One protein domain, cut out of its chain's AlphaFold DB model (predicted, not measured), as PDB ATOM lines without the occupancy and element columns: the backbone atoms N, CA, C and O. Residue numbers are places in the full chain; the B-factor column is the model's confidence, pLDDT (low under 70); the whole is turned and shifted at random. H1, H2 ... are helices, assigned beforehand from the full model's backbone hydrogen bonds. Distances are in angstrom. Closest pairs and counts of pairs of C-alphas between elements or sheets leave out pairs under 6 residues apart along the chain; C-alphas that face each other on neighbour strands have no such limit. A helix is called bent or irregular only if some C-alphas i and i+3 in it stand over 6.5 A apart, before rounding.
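This is residues 68 to 134 of the 135 residues of the protein "Creatinine amidohydrolase" of Halorubrum terrestre JCM 10247 (UniProt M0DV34). What shape do these atoms make? Two helices, H1 and H2, pack on each other about perpendicular, with residues 74 to 78 of H1 making the contact, and the short helix H3 lies apart from both, at the far end of the long loop of residues 104 to 122. The other long loop, residues 81 to 93, joins H1 to H2 and passes through the middle of the model. What is it made of, and how large is it? The printed part has 67 residues with three named helices, H1, H2 and H3 in that order, and no named strand; the class is all helix, although the helices hold 30 of the 67 residues. It is only just compact, close to loose, with a radius of gyration of the C-alphas of 12.7 A and spans of 31 by 26 by 17 A.

Where does the first helix run? H1 is residues 68 to 80, 18.2 A from first to last C-alpha, and C-alpha 68 stands at (188.128, 251.709, 216.130). Which helices follow? H2 is residues 94 to 103, 14.4 A long, beginning with C-alpha 94 at (185.917, 237.155, 224.465). H3 is residues 123 to 129, 10.0 A long, and ends with C-alpha 129 at (175.252, 242.848, 205.393).

How do H1 and H2 meet? They touch, the closest C-alphas being those of Leu 74 and Ala 95, 5.9 A apart. Their lines stand at 74 degrees, about perpendicular, and their centres are 12.9 A apart. Where is H3? It touches no helix: H1 and H3 are apart, and H2 and H3 are apart. What do the backbones of the helices show? In H1, H2 and H3 every O i to N i+4 pair is within hydrogen-bond range, and no helix is bent.

How far does it reach? The two C-alphas farthest apart are those of Gly 82 and Glu 129, 32.9 A. Is the printed part unbroken, and how long are its links? It runs from residue 68 to 134 without a cut. The link from H1 to H2, 13 residues, and the link from H2 to H3, 19 residues, are both long. How sure is the model? The mean pLDDT of the printed part is 90.1, and residue 134 alone is under 70. The mean over H3 is 83, beside 96 for H1 and for H2.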
ATOM      1  N   ASP A  68     186.844 252.400 216.239       94.69
ATOM      2  CA  ASP A  68     188.128 251.709 216.130       94.69
ATOM      3  C   ASP A  68     188.890 251.821 217.455       94.69
ATOM      4  O   ASP A  68     189.372 250.815 217.976       94.69
ATOM      5  N   GLU A  69     188.899 253.012 218.063       95.81
ATOM      6  CA  GLU A  69     189.462 253.209 219.403       95.81
ATOM      7  C   GLU A  69     188.721 252.368 220.454       95.81
ATOM      8  O   GLU A  69     189.350 251.730 221.299       95.81
ATOM      9  N   HIS A  70     187.385 252.303 220.390       95.94
ATOM     10  CA  HIS A  70     186.604 251.471 221.306       95.94
ATOM     11  C   HIS A  70     186.974 249.984 221.201       95.94
ATOM     12  O   HIS A  70     187.173 249.331 222.229       95.94
ATOM     13  N   MET A  71     187.098 249.452 219.980       95.19
ATOM     14  CA  MET A  71     187.495 248.058 219.768       95.19
ATOM     15  C   MET A  71     188.932 247.806 220.235       95.19
ATOM     16  O   MET A  71     189.188 246.820 220.926       95.19
ATOM     17  N   GLN A  72     189.850 248.735 219.959       95.62
ATOM     18  CA  GLN A  72     191.232 248.639 220.421       95.62
ATOM     19  C   GLN A  72     191.322 248.592 221.953       95.62
ATOM     20  O   GLN A  72     192.036 247.756 222.499       95.62
ATOM     21  N   LEU A  73     190.555 249.422 222.665       95.88
ATOM     22  CA  LEU A  73     190.521 249.412 224.132       95.88
ATOM     23  C   LEU A  73     190.019 248.080 224.712       95.88
ATOM     24  O   LEU A  73     190.469 247.661 225.783       95.88
ATOM     25  N   LEU A  74     189.096 247.409 224.022       95.94
ATOM     26  CA  LEU A  74     188.598 246.092 224.416       95.94
ATOM     27  C   LEU A  74     189.655 244.994 224.189       95.94
ATOM     28  O   LEU A  74     189.883 244.182 225.090       95.94
ATOM     29  N   ASN A  75     190.363 245.015 223.055       96.06
ATOM     30  CA  ASN A  75     191.473 244.091 222.776       96.06
ATOM     31  C   ASN A  75     192.685 244.331 223.698       96.06
ATOM     32  O   ASN A  75     193.310 243.380 224.179       96.06
ATOM     33  N   ASP A  76     192.966 245.584 224.060       96.06
ATOM     34  CA  ASP A  76     193.944 245.929 225.097       96.06
ATOM     35  C   ASP A  76     193.571 245.310 226.451       96.06
ATOM     36  O   ASP A  76     194.446 244.898 227.219       96.06
ATOM     37  N   GLY A  77     192.273 245.248 226.764       95.62
ATOM     38  CA  GLY A  77     191.750 244.575 227.951       95.62
ATOM     39  C   GLY A  77     192.087 243.083 227.966       95.62
ATOM     40  O   GLY A  77     192.600 242.586 228.971       95.62
ATOM     41  N   LEU A  78     191.874 242.391 226.842       95.38
ATOM     42  CA  LEU A  78     192.248 240.981 226.671       95.38
ATOM     43  C   LEU A  78     193.762 240.779 226.808       95.38
ATOM     44  O   LEU A  78     194.212 239.934 227.585       95.38
ATOM     45  N   SER A  79     194.547 241.626 226.143       95.25
ATOM     46  CA  SER A  79     196.011 241.578 226.191       95.25
ATOM     47  C   SER A  79     196.542 241.750 227.618       95.25
ATOM     48  O   SER A  79     197.404 240.994 228.068       95.25
ATOM     49  N   LYS A  80     195.987 242.698 228.388       95.44
ATOM     50  CA  LYS A  80     196.335 242.909 229.807       95.44
ATOM     51  C   LYS A  80     195.953 241.729 230.699       95.44
ATOM     52  O   LYS A  80     196.600 241.519 231.723       95.44
ATOM     53  N   ALA A  81     194.932 240.963 230.320       93.88
ATOM     54  CA  ALA A  81     194.544 239.728 230.994       93.88
ATOM     55  C   ALA A  81     195.415 238.516 230.595       93.88
ATOM     56  O   ALA A  81     195.197 237.419 231.105       93.88
ATOM     57  N   GLY A  82     196.409 238.699 229.716       94.62
ATOM     58  CA  GLY A  82     197.278 237.627 229.225       94.62
ATOM     59  C   GLY A  82     196.635 236.761 228.140       94.62
ATOM     60  O   GLY A  82     197.086 235.641 227.913       94.62
ATOM     61  N   ILE A  83     195.574 237.253 227.493       92.31
ATOM     62  CA  ILE A  83     194.908 236.578 226.381       92.31
ATOM     63  C   ILE A  83     195.519 237.107 225.081       92.31
ATOM     64  O   ILE A  83     195.262 238.237 224.676       92.31
ATOM     65  N   GLU A  84     196.331 236.277 224.427       87.75
ATOM     66  CA  GLU A  84     196.944 236.577 223.125       87.75
ATOM     67  C   GLU A  84     195.959 236.280 221.981       87.75
ATOM     68  O   GLU A  84     196.162 235.378 221.170       87.75
ATOM     69  N   TYR A  85     194.846 237.014 221.957       85.88
ATOM     70  CA  TYR A  85     193.838 236.938 220.903       85.88
ATOM     71  C   TYR A  85     193.294 238.334 220.614       85.88
ATOM     72  O   TYR A  85     192.733 238.976 221.502       85.88
ATOM     73  N   ASP A  86     193.478 238.785 219.375       86.56
ATOM     74  CA  ASP A  86     192.993 240.074 218.890       86.56
ATOM     75  C   ASP A  86     191.736 239.854 218.048       86.56
ATOM     76  O   ASP A  86     191.698 238.977 217.181       86.56
ATOM     77  N   GLN A  87     190.684 240.612 218.342       87.69
ATOM     78  CA  GLN A  87     189.410 240.496 217.647       87.69
ATOM     79  C   GLN A  87     189.317 241.560 216.549       87.69
ATOM     80  O   GLN A  87     189.118 242.733 216.867       87.69
ATOM     81  N   ASP A  88     189.369 241.143 215.276       85.62
ATOM     82  CA  ASP A  88     189.164 242.029 214.109       85.62
ATOM     83  C   ASP A  88     187.823 242.777 214.180       85.62
ATOM     84  O   ASP A  88     187.708 243.946 213.812       85.62
ATOM     85  N   VAL A  89     186.793 242.081 214.667       87.31
ATOM     86  CA  VAL A  89     185.493 242.653 215.008       87.31
ATOM     87  C   VAL A  89     185.060 242.120 216.363       87.31
ATOM     88  O   VAL A  89     185.135 240.921 216.638       87.31
ATOM     89  N   ILE A  90     184.548 243.016 217.199       90.88
ATOM     90  CA  ILE A  90     184.049 242.661 218.520       90.88
ATOM     91  C   ILE A  90     182.530 242.553 218.484       90.88
ATOM     92  O   ILE A  90     181.823 243.539 218.280       90.88
ATOM     93  N   HIS A  91     182.039 241.330 218.682       92.19
ATOM     94  CA  HIS A  91     180.630 241.055 218.922       92.19
ATOM     95  C   HIS A  91     180.442 239.692 219.581       92.19
ATOM     96  O   HIS A  91     180.833 238.677 219.009       92.19
ATOM     97  N   ALA A  92     179.865 239.672 220.780       92.56
ATOM     98  CA  ALA A  92     179.631 238.496 221.615       92.56
ATOM     99  C   ALA A  92     180.861 237.576 221.781       92.56
ATOM    100  O   ALA A  92     180.727 236.400 222.102       92.56
ATOM    101  N   GLY A  93     182.066 238.107 221.553       91.81
ATOM    102  CA  GLY A  93     183.323 237.376 221.674       91.81
ATOM    103  C   GLY A  93     183.913 237.475 223.075       91.81
ATOM    104  O   GLY A  93     183.215 237.808 224.039       91.81
ATOM    105  N   ALA A  94     185.217 237.211 223.186       93.19
ATOM    106  CA  ALA A  94     185.917 237.155 224.465       93.19
ATOM    107  C   ALA A  94     185.776 238.455 225.275       93.19
ATOM    108  O   ALA A  94     185.427 238.390 226.452       93.19
ATOM    109  N   ALA A  95     185.981 239.622 224.652       94.75
ATOM    110  CA  ALA A  95     185.943 240.902 225.358       94.75
ATOM    111  C   ALA A  95     184.558 241.221 225.952       94.75
ATOM    112  O   ALA A  95     184.439 241.452 227.155       94.75
ATOM    113  N   GLU A  96     183.492 241.191 225.144       95.75
ATOM    114  CA  GLU A  96     182.131 241.496 225.621       95.75
ATOM    115  C   GLU A  96     181.623 240.445 226.614       95.75
ATOM    116  O   GLU A  96     181.031 240.798 227.635       95.75
ATOM    117  N   THR A  97     181.900 239.161 226.364       95.38
ATOM    118  CA  THR A  97     181.506 238.082 227.280       95.38
ATOM    119  C   THR A  97     182.195 238.240 228.632       95.38
ATOM    120  O   THR A  97     181.536 238.137 229.664       95.38
ATOM    121  N   ALA A  98     183.494 238.560 228.651       94.81
ATOM    122  CA  ALA A  98     184.233 238.805 229.887       94.81
ATOM    123  C   ALA A  98     183.667 239.995 230.681       94.81
ATOM    124  O   ALA A  98     183.555 239.910 231.905       94.81
ATOM    125  N   VAL A  99     183.256 241.077 230.007       95.56
ATOM    126  CA  VAL A  99     182.602 242.225 230.659       95.56
ATOM    127  C   VAL A  99     181.287 241.810 231.319       95.56
ATOM    128  O   VAL A  99     181.047 242.168 232.471       95.56
ATOM    129  N   VAL A 100     180.445 241.033 230.629       97.44
ATOM    130  CA  VAL A 100     179.172 240.568 231.202       97.44
ATOM    131  C   VAL A 100     179.413 239.617 232.374       97.44
ATOM    132  O   VAL A 100     178.787 239.797 233.416       97.44
ATOM    133  N   LEU A 101     180.355 238.673 232.252       96.69
ATOM    134  CA  LEU A 101     180.739 237.766 233.342       96.69
ATOM    135  C   LEU A 101     181.208 238.526 234.585       96.69
ATOM    136  O   LEU A 101     180.801 238.196 235.693       96.69
ATOM    137  N   ALA A 102     182.013 239.575 234.406       96.56
ATOM    138  CA  ALA A 102     182.491 240.398 235.513       96.56
ATOM    139  C   ALA A 102     181.365 241.171 236.224       96.56
ATOM    140  O   ALA A 102     181.489 241.480 237.410       96.56
ATOM    141  N   VAL A 103     180.280 241.506 235.515       97.50
ATOM    142  CA  VAL A 103     179.110 242.191 236.087       97.50
ATOM    143  C   VAL A 103     178.172 241.202 236.773       97.50
ATOM    144  O   VAL A 103     177.745 241.444 237.902       97.50
ATOM    145  N   ASN A 104     177.806 240.124 236.078       97.50
ATOM    146  CA  ASN A 104     176.931 239.079 236.586       97.50
ATOM    147  C   ASN A 104     177.058 237.798 235.743       97.50
ATOM    148  O   ASN A 104     176.586 237.738 234.605       97.50
ATOM    149  N   GLU A 105     177.625 236.758 236.347       96.88
ATOM    150  CA  GLU A 105     177.848 235.456 235.716       96.88
ATOM    151  C   GLU A 105     176.546 234.769 235.265       96.88
ATOM    152  O   GLU A 105     176.535 234.128 234.217       96.88
ATOM    153  N   ASP A 106     175.421 234.977 235.965       97.75
ATOM    154  CA  ASP A 106     174.126 234.346 235.644       97.75
ATOM    155  C   ASP A 106     173.533 234.824 234.302       97.75
ATOM    156  O   ASP A 106     172.579 234.238 233.780       97.75
ATOM    157  N   LEU A 107     174.070 235.910 233.732       97.62
ATOM    158  CA  LEU A 107     173.650 236.434 232.431       97.62
ATOM    159  C   LEU A 107     174.320 235.715 231.252       97.62
ATOM    160  O   LEU A 107     173.880 235.893 230.113       97.62
ATOM    161  N   VAL A 108     175.347 234.898 231.503       97.56
ATOM    162  CA  VAL A 108     176.075 234.150 230.474       97.56
ATOM    163  C   VAL A 108     175.825 232.659 230.642       97.56
ATOM    164  O   VAL A 108     176.120 232.056 231.668       97.56
ATOM    165  N   ARG A 109     175.315 232.028 229.585       97.00
ATOM    166  CA  ARG A 109     175.096 230.578 229.552       97.00
ATOM    167  C   ARG A 109     176.374 229.884 229.099       97.00
ATOM    168  O   ARG A 109     176.531 229.611 227.910       97.00
ATOM    169  N   ILE A 110     177.292 229.664 230.038       95.50
ATOM    170  CA  ILE A 110     178.626 229.090 229.792       95.50
ATOM    171  C   ILE A 110     178.550 227.791 228.979       95.50
ATOM    172  O   ILE A 110     179.375 227.557 228.100       95.50
ATOM    173  N   GLU A 111     177.539 226.962 229.230       96.38
ATOM    174  CA  GLU A 111     177.336 225.681 228.553       96.38
ATOM    175  C   GLU A 111     176.976 225.796 227.064       96.38
ATOM    176  O   GLU A 111     177.035 224.795 226.356       96.38
ATOM    177  N   ASN A 112     176.615 226.993 226.589       95.38
ATOM    178  CA  ASN A 112     176.252 227.265 225.195       95.38
ATOM    179  C   ASN A 112     177.303 228.117 224.462       95.38
ATOM    180  O   ASN A 112     177.004 228.662 223.400       95.38
ATOM    181  N   ILE A 113     178.500 228.295 225.030       94.38
ATOM    182  CA  ILE A 113     179.586 228.995 224.339       94.38
ATOM    183  C   ILE A 113     180.078 228.119 223.183       94.38
ATOM    184  O   ILE A 113     180.495 226.979 223.382       94.38
ATOM    185  N   GLU A 114     180.067 228.686 221.982       92.44
ATOM    186  CA  GLU A 114     180.554 228.063 220.754       92.44
ATOM    187  C   GLU A 114     181.568 228.987 220.071       92.44
ATOM    188  O   GLU A 114     181.527 230.210 220.241       92.44
ATOM    189  N   SER A 115     182.488 228.411 219.292       89.00
ATOM    190  CA  SER A 115     183.407 229.204 218.472       89.00
ATOM    191  C   SER A 115     182.633 229.984 217.411       89.00
ATOM    192  O   SER A 115     181.827 229.415 216.672       89.00
ATOM    193  N   GLY A 116     182.905 231.286 217.321       84.69
ATOM    194  CA  GLY A 116     182.410 232.123 216.234       84.69
ATOM    195  C   GLY A 116     183.157 231.878 214.912       84.69
ATOM    196  O   GLY A 116     184.123 231.114 214.876       84.69
ATOM    197  N   PRO A 117     182.729 232.532 213.820       82.12
ATOM    198  CA  PRO A 117     183.438 232.491 212.543       82.12
ATOM    199  C   PRO A 117     184.883 232.999 212.669       82.12
ATOM    200  O   PRO A 117     185.121 234.032 213.294       82.12
ATOM    201  N   GLU A 118     185.829 232.300 212.040       80.31
ATOM    202  CA  GLU A 118     187.249 232.677 211.981       80.31
ATOM    203  C   GLU A 118     187.644 233.187 210.582       80.31
ATOM    204  O   GLU A 118     187.041 232.813 209.572       80.31
ATOM    205  N   GLY A 119     188.695 234.011 210.519       79.25
ATOM    206  CA  GLY A 119     189.231 234.615 209.293       79.25
ATOM    207  C   GLY A 119     189.139 236.142 209.301       79.25
ATOM    208  O   GLY A 119     188.655 236.726 210.262       79.25
ATOM    209  N   GLU A 120     189.598 236.788 208.224       76.25
ATOM    210  CA  GLU A 120     189.513 238.250 208.099       76.25
ATOM    211  C   GLU A 120     188.050 238.694 207.963       76.25
ATOM    212  O   GLU A 120     187.386 238.435 206.949       76.25
ATOM    213  N   ILE A 121     187.548 239.397 208.978       80.81
ATOM    214  CA  ILE A 121     186.183 239.925 209.000       80.81
ATOM    215  C   ILE A 121     186.229 241.443 208.839       80.81
ATOM    216  O   ILE A 121     186.819 242.167 209.630       80.81
ATOM    217  N   SER A 122     185.546 241.953 207.813       84.00
ATOM    218  CA  SER A 122     185.423 243.397 207.601       84.00
ATOM    219  C   SER A 122     184.279 243.986 208.425       84.00
ATOM    220  O   SER A 122     183.112 243.665 208.179       84.00
ATOM    221  N   THR A 123     184.590 244.945 209.299       83.88
ATOM    222  CA  THR A 123     183.603 245.735 210.061       83.88
ATOM    223  C   THR A 123     182.553 246.374 209.150       83.88
ATOM    224  O   THR A 123     181.356 246.319 209.428       83.88
ATOM    225  N   ALA A 124     182.972 246.923 208.007       84.00
ATOM    226  CA  ALA A 124     182.073 247.566 207.048       84.00
ATOM    227  C   ALA A 124     181.079 246.580 206.408       84.00
ATOM    228  O   ALA A 124     179.902 246.905 206.224       84.00
ATOM    229  N   ARG A 125     181.526 245.359 206.086       80.19
ATOM    230  CA  ARG A 125     180.639 244.314 205.548       80.19
ATOM    231  C   ARG A 125     179.693 243.800 206.621       80.19
ATOM    232  O   ARG A 125     178.516 243.624 206.350       80.19
ATOM    233  N   LEU A 126     180.174 243.638 207.847       84.94
ATOM    234  CA  LEU A 126     179.356 243.185 208.966       84.94
ATOM    235  C   LEU A 126     178.238 244.184 209.295       84.94
ATOM    236  O   LEU A 126     177.085 243.782 209.440       84.94
ATOM    237  N   LEU A 127     178.545 245.484 209.336       84.56
ATOM    238  CA  LEU A 127     177.549 246.530 209.595       84.56
ATOM    239  C   LEU A 127     176.523 246.686 208.462       84.56
ATOM    240  O   LEU A 127     175.384 247.068 208.727       84.56
ATOM    241  N   SER A 128     176.904 246.405 207.213       82.12
ATOM    242  CA  SER A 128     176.010 246.570 206.056       82.12
ATOM    243  C   SER A 128     175.229 245.306 205.685       82.12
ATOM    244  O   SER A 128     174.071 245.404 205.281       82.12
ATOM    245  N   GLU A 129     175.827 244.122 205.833       82.12
ATOM    246  CA  GLU A 129     175.252 242.848 205.393       82.12
ATOM    247  C   GLU A 129     174.753 241.959 206.549       82.12
ATOM    248  O   GLU A 129     173.937 241.067 206.312       82.12
ATOM    249  N   GLY A 130     175.186 242.213 207.791       82.00
ATOM    250  CA  GLY A 130     174.780 241.471 208.990       82.00
ATOM    251  C   GLY A 130     175.524 240.146 209.226       82.00
ATOM    252  O   GLY A 130     176.171 239.588 208.340       82.00
ATOM    253  N   PHE A 131     175.407 239.612 210.450       79.00
ATOM    254  CA  PHE A 131     176.167 238.439 210.916       79.00
ATOM    255  C   PHE A 131     175.874 237.130 210.185       79.00
ATOM    256  O   PHE A 131     176.758 236.286 210.090       79.00
ATOM    257  N   LYS A 132     174.681 236.941 209.612       73.31
ATOM    258  CA  LYS A 132     174.350 235.694 208.906       73.31
ATOM    259  C   LYS A 132     175.212 235.464 207.663       73.31
ATOM    260  O   LYS A 132     175.257 234.358 207.148       73.31
ATOM    261  N   ARG A 133     175.891 236.496 207.157       70.31
ATOM    262  CA  ARG A 133     176.851 236.354 206.053       70.31
ATOM    263  C   ARG A 133     178.174 235.715 206.464       70.31
ATOM    264  O   ARG A 133     178.938 235.346 205.580       70.31
ATOM    265  N   LEU A 134     178.432 235.612 207.766       65.81
ATOM    266  CA  LEU A 134     179.635 235.011 208.336       65.81
ATOM    267  C   LEU A 134     179.402 233.565 208.810       65.81
ATOM    268  O   LEU A 134     180.366 232.898 209.170       65.81
TER     269      LEU A 134